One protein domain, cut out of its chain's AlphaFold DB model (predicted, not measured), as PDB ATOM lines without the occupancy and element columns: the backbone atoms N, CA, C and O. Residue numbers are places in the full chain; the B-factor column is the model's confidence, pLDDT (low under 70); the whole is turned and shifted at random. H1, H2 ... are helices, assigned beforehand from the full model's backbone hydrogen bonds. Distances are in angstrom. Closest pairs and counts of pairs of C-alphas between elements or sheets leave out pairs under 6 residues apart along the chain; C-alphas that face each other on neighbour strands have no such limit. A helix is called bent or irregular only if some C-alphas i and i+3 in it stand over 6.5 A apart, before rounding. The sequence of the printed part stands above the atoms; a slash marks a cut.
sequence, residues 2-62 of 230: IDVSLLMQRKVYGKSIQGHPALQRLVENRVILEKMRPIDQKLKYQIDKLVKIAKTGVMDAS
ATOM      1  N   ILE A   2     201.588 244.282 255.819       85.88
ATOM      2  CA  ILE A   2     202.106 244.909 254.584       85.88
ATOM      3  C   ILE A   2     203.398 244.245 254.059       85.88
ATOM      4  O   ILE A   2     203.536 244.004 252.865       85.88
ATOM      5  N   ASP A   3     204.337 243.886 254.940       87.31
ATOM      6  CA  ASP A   3     205.608 243.272 254.510       87.31
ATOM      7  C   ASP A   3     205.446 241.838 253.980       87.31
ATOM      8  O   ASP A   3     206.144 241.426 253.054       87.31
ATOM      9  N   VAL A   4     204.490 241.082 254.531       89.12
ATOM     10  CA  VAL A   4     204.188 239.713 254.087       89.12
ATOM     11  C   VAL A   4     203.510 239.733 252.719       89.12
ATOM     12  O   VAL A   4     203.904 238.967 251.838       89.12
ATOM     13  N   SER A   5     202.537 240.626 252.508       89.56
ATOM     14  CA  SER A   5     201.859 240.758 251.213       89.56
ATOM     15  C   SER A   5     202.819 241.203 250.108       89.56
ATOM     16  O   SER A   5     202.769 240.657 249.008       89.56
ATOM     17  N   LEU A   6     203.757 242.106 250.408       88.44
ATOM     18  CA  LEU A   6     204.782 242.557 249.463       88.44
ATOM     19  C   LEU A   6     205.718 241.418 249.022       88.44
ATOM     20  O   LEU A   6     206.028 241.281 247.836       88.44
ATOM     21  N   LEU A   7     206.145 240.563 249.958       87.44
ATOM     22  CA  LEU A   7     206.953 239.384 249.634       87.44
ATOM     23  C   LEU A   7     206.159 238.333 248.847       87.44
ATOM     24  O   LEU A   7     206.706 237.727 247.924       87.44
ATOM     25  N   MET A   8     204.879 238.132 249.172       89.31
ATOM     26  CA  MET A   8     204.003 237.226 248.423       89.31
ATOM     27  C   MET A   8     203.785 237.702 246.990       89.31
ATOM     28  O   MET A   8     203.958 236.922 246.058       89.31
ATOM     29  N   GLN A   9     203.500 238.987 246.792       89.56
ATOM     30  CA  GLN A   9     203.369 239.576 245.465       89.56
ATOM     31  C   GLN A   9     204.647 239.358 244.641       89.56
ATOM     32  O   GLN A   9     204.597 238.960 243.479       89.56
ATOM     33  N   ARG A  10     205.820 239.543 245.254       88.00
ATOM     34  CA  ARG A  10     207.104 239.355 244.573       88.00
ATOM     35  C   ARG A  10     207.393 237.894 244.213       88.00
ATOM     36  O   ARG A  10     207.928 237.648 243.132       88.00
ATOM     37  N   LYS A  11     206.980 236.950 245.069       88.25
ATOM     38  CA  LYS A  11     206.993 235.505 244.782       88.25
ATOM     39  C   LYS A  11     206.101 235.147 243.595       88.25
ATOM     40  O   LYS A  11     206.540 234.401 242.728       88.25
ATOM     41  N   VAL A  12     204.888 235.701 243.535       93.06
ATOM     42  CA  VAL A  12     203.936 235.458 242.435       93.06
ATOM     43  C   VAL A  12     204.480 235.976 241.100       93.06
ATOM     44  O   VAL A  12     204.330 235.313 240.082       93.06
ATOM     45  N   TYR A  13     205.189 237.108 241.100       90.88
ATOM     46  CA  TYR A  13     205.852 237.640 239.901       90.88
ATOM     47  C   TYR A  13     207.209 236.988 239.571       90.88
ATOM     48  O   TYR A  13     207.910 237.479 238.688       90.88
ATOM     49  N   GLY A  14     207.624 235.935 240.287       87.56
ATOM     50  CA  GLY A  14     208.864 235.199 240.003       87.56
ATOM     51  C   GLY A  14     210.158 235.994 240.218       87.56
ATOM     52  O   GLY A  14     211.210 235.614 239.709       87.56
ATOM     53  N   LYS A  15     210.114 237.110 240.956       85.88
ATOM     54  CA  LYS A  15     211.295 237.944 241.230       85.88
ATOM     55  C   LYS A  15     212.030 237.437 242.471       85.88
ATOM     56  O   LYS A  15     211.406 237.003 243.439       85.88
ATOM     57  N   SER A  16     213.360 237.567 242.480       84.56
ATOM     58  CA  SER A  16     214.174 237.192 243.645       84.56
ATOM     59  C   SER A  16     213.781 237.984 244.902       84.56
ATOM     60  O   SER A  16     213.424 239.170 244.845       84.56
ATOM     61  N   ILE A  17     213.855 237.286 246.037       82.31
ATOM     62  CA  ILE A  17     213.520 237.758 247.390       82.31
ATOM     63  C   ILE A  17     214.786 238.190 248.153       82.31
ATOM     64  O   ILE A  17     214.700 238.861 249.180       82.31
ATOM     65  N   GLN A  18     215.966 237.803 247.661       83.81
ATOM     66  CA  GLN A  18     217.239 238.063 248.326       83.81
ATOM     67  C   GLN A  18     217.502 239.572 248.432       83.81
ATOM     68  O   GLN A  18     217.343 240.307 247.459       83.81
ATOM     69  N   GLY A  19     217.870 240.030 249.632       80.69
ATOM     70  CA  GLY A  19     218.217 241.430 249.907       80.69
ATOM     71  C   GLY A  19     217.035 242.400 250.004       80.69
ATOM     72  O   GLY A  19     217.249 243.603 250.114       80.69
ATOM     73  N   HIS A  20     215.785 241.925 249.969       86.19
ATOM     74  CA  HIS A  20     214.638 242.824 250.064       86.19
ATOM     75  C   HIS A  20     214.449 243.343 251.510       86.19
ATOM     76  O   HIS A  20     214.336 242.523 252.424       86.19
ATOM     77  N   PRO A  21     214.291 244.664 251.745       88.19
ATOM     78  CA  PRO A  21     214.132 245.232 253.093       88.19
ATOM     79  C   PRO A  21     212.965 244.639 253.899       88.19
ATOM     80  O   PRO A  21     213.035 244.514 255.118       88.19
ATOM     81  N   ALA A  22     211.894 244.222 253.215       88.38
ATOM     82  CA  ALA A  22     210.751 243.554 253.848       88.38
ATOM     83  C   ALA A  22     211.115 242.213 254.507       88.38
ATOM     84  O   ALA A  22     210.508 241.852 255.509       88.38
ATOM     85  N   LEU A  23     212.108 241.485 253.981       88.94
ATOM     86  CA  LEU A  23     212.581 240.247 254.602       88.94
ATOM     87  C   LEU A  23     213.277 240.547 255.931       88.94
ATOM     88  O   LEU A  23     212.994 239.886 256.924       88.94
ATOM     89  N   GLN A  24     214.133 241.571 255.962       89.88
ATOM     90  CA  GLN A  24     214.835 241.990 257.173       89.88
ATOM     91  C   GLN A  24     213.856 242.451 258.258       89.88
ATOM     92  O   GLN A  24     213.927 241.953 259.377       89.88
ATOM     93  N   ARG A  25     212.875 243.296 257.905       91.19
ATOM     94  CA  ARG A  25     211.803 243.706 258.831       91.19
ATOM     95  C   ARG A  25     210.976 242.526 259.336       91.19
ATOM     96  O   ARG A  25     210.571 242.502 260.491       91.19
ATOM     97  N   LEU A  26     210.706 241.535 258.487       89.81
ATOM     98  CA  LEU A  26     209.941 240.356 258.891       89.81
ATOM     99  C   LEU A  26     210.729 239.468 259.862       89.81
ATOM    100  O   LEU A  26     210.157 238.965 260.825       89.81
ATOM    101  N   VAL A  27     212.031 239.292 259.621       91.81
ATOM    102  CA  VAL A  27     212.932 238.577 260.536       91.81
ATOM    103  C   VAL A  27     213.034 239.320 261.865       91.81
ATOM    104  O   VAL A  27     212.894 238.695 262.910       91.81
ATOM    105  N   GLU A  28     213.195 240.640 261.837       93.06
ATOM    106  CA  GLU A  28     213.214 241.479 263.036       93.06
ATOM    107  C   GLU A  28     211.912 241.348 263.834       93.06
ATOM    108  O   GLU A  28     211.946 240.986 265.006       93.06
ATOM    109  N   ASN A  29     210.756 241.518 263.184       91.88
ATOM    110  CA  ASN A  29     209.451 241.334 263.818       91.88
ATOM    111  C   ASN A  29     209.287 239.924 264.400       91.88
ATOM    112  O   ASN A  29     208.751 239.773 265.495       91.88
ATOM    113  N   ARG A  30     209.763 238.880 263.707       92.19
ATOM    114  CA  ARG A  30     209.743 237.509 264.230       92.19
ATOM    115  C   ARG A  30     210.581 237.386 265.500       92.19
ATOM    116  O   ARG A  30     210.091 236.836 266.481       92.19
ATOM    117  N   VAL A  31     211.810 237.898 265.487       95.06
ATOM    118  CA  VAL A  31     212.704 237.861 266.652       95.06
ATOM    119  C   VAL A  31     212.093 238.636 267.817       95.06
ATOM    120  O   VAL A  31     212.088 238.137 268.938       95.06
ATOM    121  N   ILE A  32     211.519 239.815 267.563       94.94
ATOM    122  CA  ILE A  32     210.827 240.610 268.584       94.94
ATOM    123  C   ILE A  32     209.663 239.815 269.184       94.94
ATOM    124  O   ILE A  32     209.584 239.696 270.403       94.94
ATOM    125  N   LEU A  33     208.809 239.205 268.356       91.75
ATOM    126  CA  LEU A  33     207.694 238.383 268.836       91.75
ATOM    127  C   LEU A  33     208.176 237.179 269.655       91.75
ATOM    128  O   LEU A  33     207.607 236.886 270.700       91.75
ATOM    129  N   GLU A  34     209.243 236.500 269.229       90.75
ATOM    130  CA  GLU A  34     209.849 235.399 269.991       90.75
ATOM    131  C   GLU A  34     210.399 235.875 271.346       90.75
ATOM    132  O   GLU A  34     210.262 235.171 272.348       90.75
ATOM    133  N   LYS A  35     210.967 237.086 271.415       92.06
ATOM    134  CA  LYS A  35     211.469 237.686 272.662       92.06
ATOM    135  C   LYS A  35     210.372 238.264 273.558       92.06
ATOM    136  O   LYS A  35     210.570 238.314 274.771       92.06
ATOM    137  N   MET A  36     209.229 238.660 273.003       91.62
ATOM    138  CA  MET A  36     208.080 239.165 273.765       91.62
ATOM    139  C   MET A  36     207.283 238.047 274.452       91.62
ATOM    140  O   MET A  36     206.785 238.261 275.554       91.62
ATOM    141  N   ARG A  37     207.240 236.829 273.891       86.94
ATOM    142  CA  ARG A  37     206.534 235.667 274.481       86.94
ATOM    143  C   ARG A  37     206.757 235.444 275.988       86.94
ATOM    144  O   ARG A  37     205.762 235.344 276.708       86.94
ATOM    145  N   PRO A  38     207.998 235.387 276.513       88.75
ATOM    146  CA  PRO A  38     208.209 235.183 277.949       88.75
ATOM    147  C   PRO A  38     207.704 236.354 278.805       88.75
ATOM    148  O   PRO A  38     207.367 236.163 279.973       88.75
ATOM    149  N   ILE A  39     207.656 237.569 278.253       89.06
ATOM    150  CA  ILE A  39     207.124 238.751 278.941       89.06
ATOM    151  C   ILE A  39     205.598 238.663 278.993       89.06
ATOM    152  O   ILE A  39     205.024 238.777 280.076       89.06
ATOM    153  N   ASP A  40     204.960 238.356 277.864       87.56
ATOM    154  CA  ASP A  40     203.510 238.163 277.784       87.56
ATOM    155  C   ASP A  40     203.036 237.082 278.756       87.56
ATOM    156  O   ASP A  40     202.030 237.257 279.435       87.56
ATOM    157  N   GLN A  41     203.786 235.990 278.916       84.94
ATOM    158  CA  GLN A  41     203.450 234.933 279.875       84.94
ATOM    159  C   GLN A  41     203.519 235.387 281.331       84.94
ATOM    160  O   GLN A  41     202.652 235.021 282.126       84.94
ATOM    161  N   LYS A  42     204.523 236.193 281.691       85.06
ATOM    162  CA  LYS A  42     204.635 236.766 283.040       85.06
ATOM    163  C   LYS A  42     203.499 237.749 283.327       85.06
ATOM    164  O   LYS A  42     203.021 237.812 284.457       85.06
ATOM    165  N   LEU A  43     203.065 238.496 282.313       87.19
ATOM    166  CA  LEU A  43     202.003 239.495 282.434       87.19
ATOM    167  C   LEU A  43     200.600 238.916 282.255       87.19
ATOM    168  O   LEU A  43     199.641 239.522 282.728       87.19
ATOM    169  N   LYS A  44     200.467 237.733 281.648       86.38
ATOM    170  CA  LYS A  44     199.185 237.087 281.352       86.38
ATOM    171  C   LYS A  44     198.272 237.041 282.569       86.38
ATOM    172  O   LYS A  44     197.120 237.435 282.470       86.38
ATOM    173  N   TYR A  45     198.799 236.653 283.731       84.75
ATOM    174  CA  TYR A  45     198.005 236.618 284.959       84.75
ATOM    175  C   TYR A  45     197.460 237.998 285.349       84.75
ATOM    176  O   TYR A  45     196.296 238.124 285.716       84.75
ATOM    177  N   GLN A  46     198.289 239.042 285.254       85.38
ATOM    178  CA  GLN A  46     197.883 240.406 285.595       85.38
ATOM    179  C   GLN A  46     196.836 240.930 284.610       85.38
ATOM    180  O   GLN A  46     195.843 241.515 285.034       85.38
ATOM    181  N   ILE A  47     197.025 240.667 283.315       88.62
ATOM    182  CA  ILE A  47     196.080 241.041 282.258       88.62
ATOM    183  C   ILE A  47     194.754 240.305 282.459       88.62
ATOM    184  O   ILE A  47     193.712 240.947 282.546       88.62
ATOM    185  N   ASP A  48     194.784 238.981 282.607       85.81
ATOM    186  CA  ASP A  48     193.590 238.156 282.800       85.81
ATOM    187  C   ASP A  48     192.842 238.559 284.081       85.81
ATOM    188  O   ASP A  48     191.614 238.652 284.075       85.81
ATOM    189  N   LYS A  49     193.568 238.882 285.163       84.12
ATOM    190  CA  LYS A  49     192.989 239.410 286.406       84.12
ATOM    191  C   LYS A  49     192.300 240.754 286.177       84.12
ATOM    192  O   LYS A  49     191.159 240.917 286.600       84.12
ATOM    193  N   LEU A  50     192.958 241.710 285.521       85.38
ATOM    194  CA  LEU A  50     192.379 243.031 285.247       85.38
ATOM    195  C   LEU A  50     191.163 242.932 284.322       85.38
ATOM    196  O   LEU A  50     190.149 243.575 284.574       85.38
ATOM    197  N   VAL A  51     191.223 242.077 283.301       89.38
ATOM    198  CA  VAL A  51     190.090 241.795 282.410       89.38
ATOM    199  C   VAL A  51     188.943 241.144 283.180       89.38
ATOM    200  O   VAL A  51     187.786 241.489 282.946       89.38
ATOM    201  N   LYS A  52     189.234 240.223 284.107       84.88
ATOM    202  CA  LYS A  52     188.219 239.611 284.971       84.88
ATOM    203  C   LYS A  52     187.569 240.662 285.870       84.88
ATOM    204  O   LYS A  52     186.353 240.777 285.840       84.88
ATOM    205  N   ILE A  53     188.356 241.488 286.562       85.88
ATOM    206  CA  ILE A  53     187.853 242.584 287.407       85.88
ATOM    207  C   ILE A  53     186.993 243.556 286.593       85.88
ATOM    208  O   ILE A  53     185.896 243.891 287.022       85.88
ATOM    209  N   ALA A  54     187.433 243.956 285.398       90.00
ATOM    210  CA  ALA A  54     186.663 244.847 284.532       90.00
ATOM    211  C   ALA A  54     185.320 244.239 284.084       90.00
ATOM    212  O   ALA A  54     184.354 244.967 283.882       90.00
ATOM    213  N   LYS A  55     185.250 242.909 283.929       88.88
ATOM    214  CA  LYS A  55     184.029 242.198 283.521       88.88
ATOM    215  C   LYS A  55     183.085 241.885 284.681       88.88
ATOM    216  O   LYS A  55     181.877 241.944 284.492       88.88
ATOM    217  N   THR A  56     183.610 241.491 285.841       82.31
ATOM    218  CA  THR A  56     182.803 240.981 286.964       82.31
ATOM    219  C   THR A  56     182.699 241.945 288.138       82.31
ATOM    220  O   THR A  56     181.900 241.697 289.030       82.31
ATOM    221  N   GLY A  57     183.514 243.000 288.201       76.62
ATOM    222  CA  GLY A  57     183.554 243.966 289.310       76.62
ATOM    223  C   GLY A  57     184.071 243.409 290.646       76.62
ATOM    224  O   GLY A  57     184.354 244.176 291.559       76.62
ATOM    225  N   VAL A  58     184.228 242.089 290.771       72.38
ATOM    226  CA  VAL A  58     184.648 241.394 291.996       72.38
ATOM    227  C   VAL A  58     186.120 240.986 291.916       72.38
ATOM    228  O   VAL A  58     186.558 240.392 290.928       72.38
ATOM    229  N   MET A  59     186.881 241.270 292.977       66.50
ATOM    230  CA  MET A  59     188.242 240.757 293.168       66.50
ATOM    231  C   MET A  59     188.191 239.367 293.822       66.50
ATOM    232  O   MET A  59     187.586 239.206 294.878       66.50
ATOM    233  N   ASP A  60     188.833 238.359 293.222       67.00
ATOM    234  CA  ASP A  60     188.886 237.009 293.805       67.00
ATOM    235  C   ASP A  60     189.630 237.010 295.151       67.00
ATOM    236  O   ASP A  60     190.766 237.480 295.260       67.00
ATOM    237  N   ALA A  61     189.037 236.377 296.165       63.00
ATOM    238  CA  ALA A  61     189.667 236.208 297.472       63.00
ATOM    239  C   ALA A  61     190.917 235.293 297.439       63.00
ATOM    240  O   ALA A  61     191.729 235.315 298.362       63.00
ATOM    241  N   SER A  62     191.107 234.509 296.380       63.50
ATOM    242  CA  SER A  62     192.203 233.544 296.218       63.50
ATOM    243  C   SER A  62     193.374 234.052 295.365       63.50
ATOM    244  O   SER A  62     194.221 233.257 294.962       63.50
TER     245      SER A  62
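This is residues 2 to 62 of the 230 residues of an uncharacterized protein of Pomacea canaliculata (UniProt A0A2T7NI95). One long bent helix, H2, runs along a rod-shaped domain, and a short helix, H1, folds against its beginning. Residues 27 to 48 and 53 to 58 stand free. The printed part has 61 residues with two named helices, H1 then H2, and no named strand: all helix. It is extended, with a radius of gyration of the C-alphas of 19.9 A and spans of 60 by 21 by 12 A.

H2, residues 21 to 56, was assigned as one helix by its hydrogen bonds but is bent: C-alphas 42 and 45 are 6.9 A apart. Its arms, H2a, residues 21 to 42, and H2b, residues 45 to 56, are about perpendicular at 74 degrees. H2a is irregular, C-alphas 35 and 38 being 6.7 A apart, with a kink of 30 degrees near residue 35. H1, residues 2 to 12, touches H2a at its residues 22 to 26 alone; the closest C-alphas, of Asp 3 and Ala 22, are 5.2 A apart. They run opposite ways at a steep tilt of 46 degrees. H1 and H2b are apart. Every O i to N i+4 pair is within hydrogen-bond range in H1 and H2b, and 16 of 18 in H2a.

H2a is 32.5 A long from C-alpha 21 at (214.132, 245.232, 253.093), H2b 15.9 A to C-alpha 56 at (182.803, 240.981, 286.964), and H1 15.5 A.

The C-alphas farthest apart, of Gly 14 and Ala 61, are 60.6 A apart. The printed part has no cut, and the link from H1 to H2 is short. Residues 59 to 62 have pLDDT under 70.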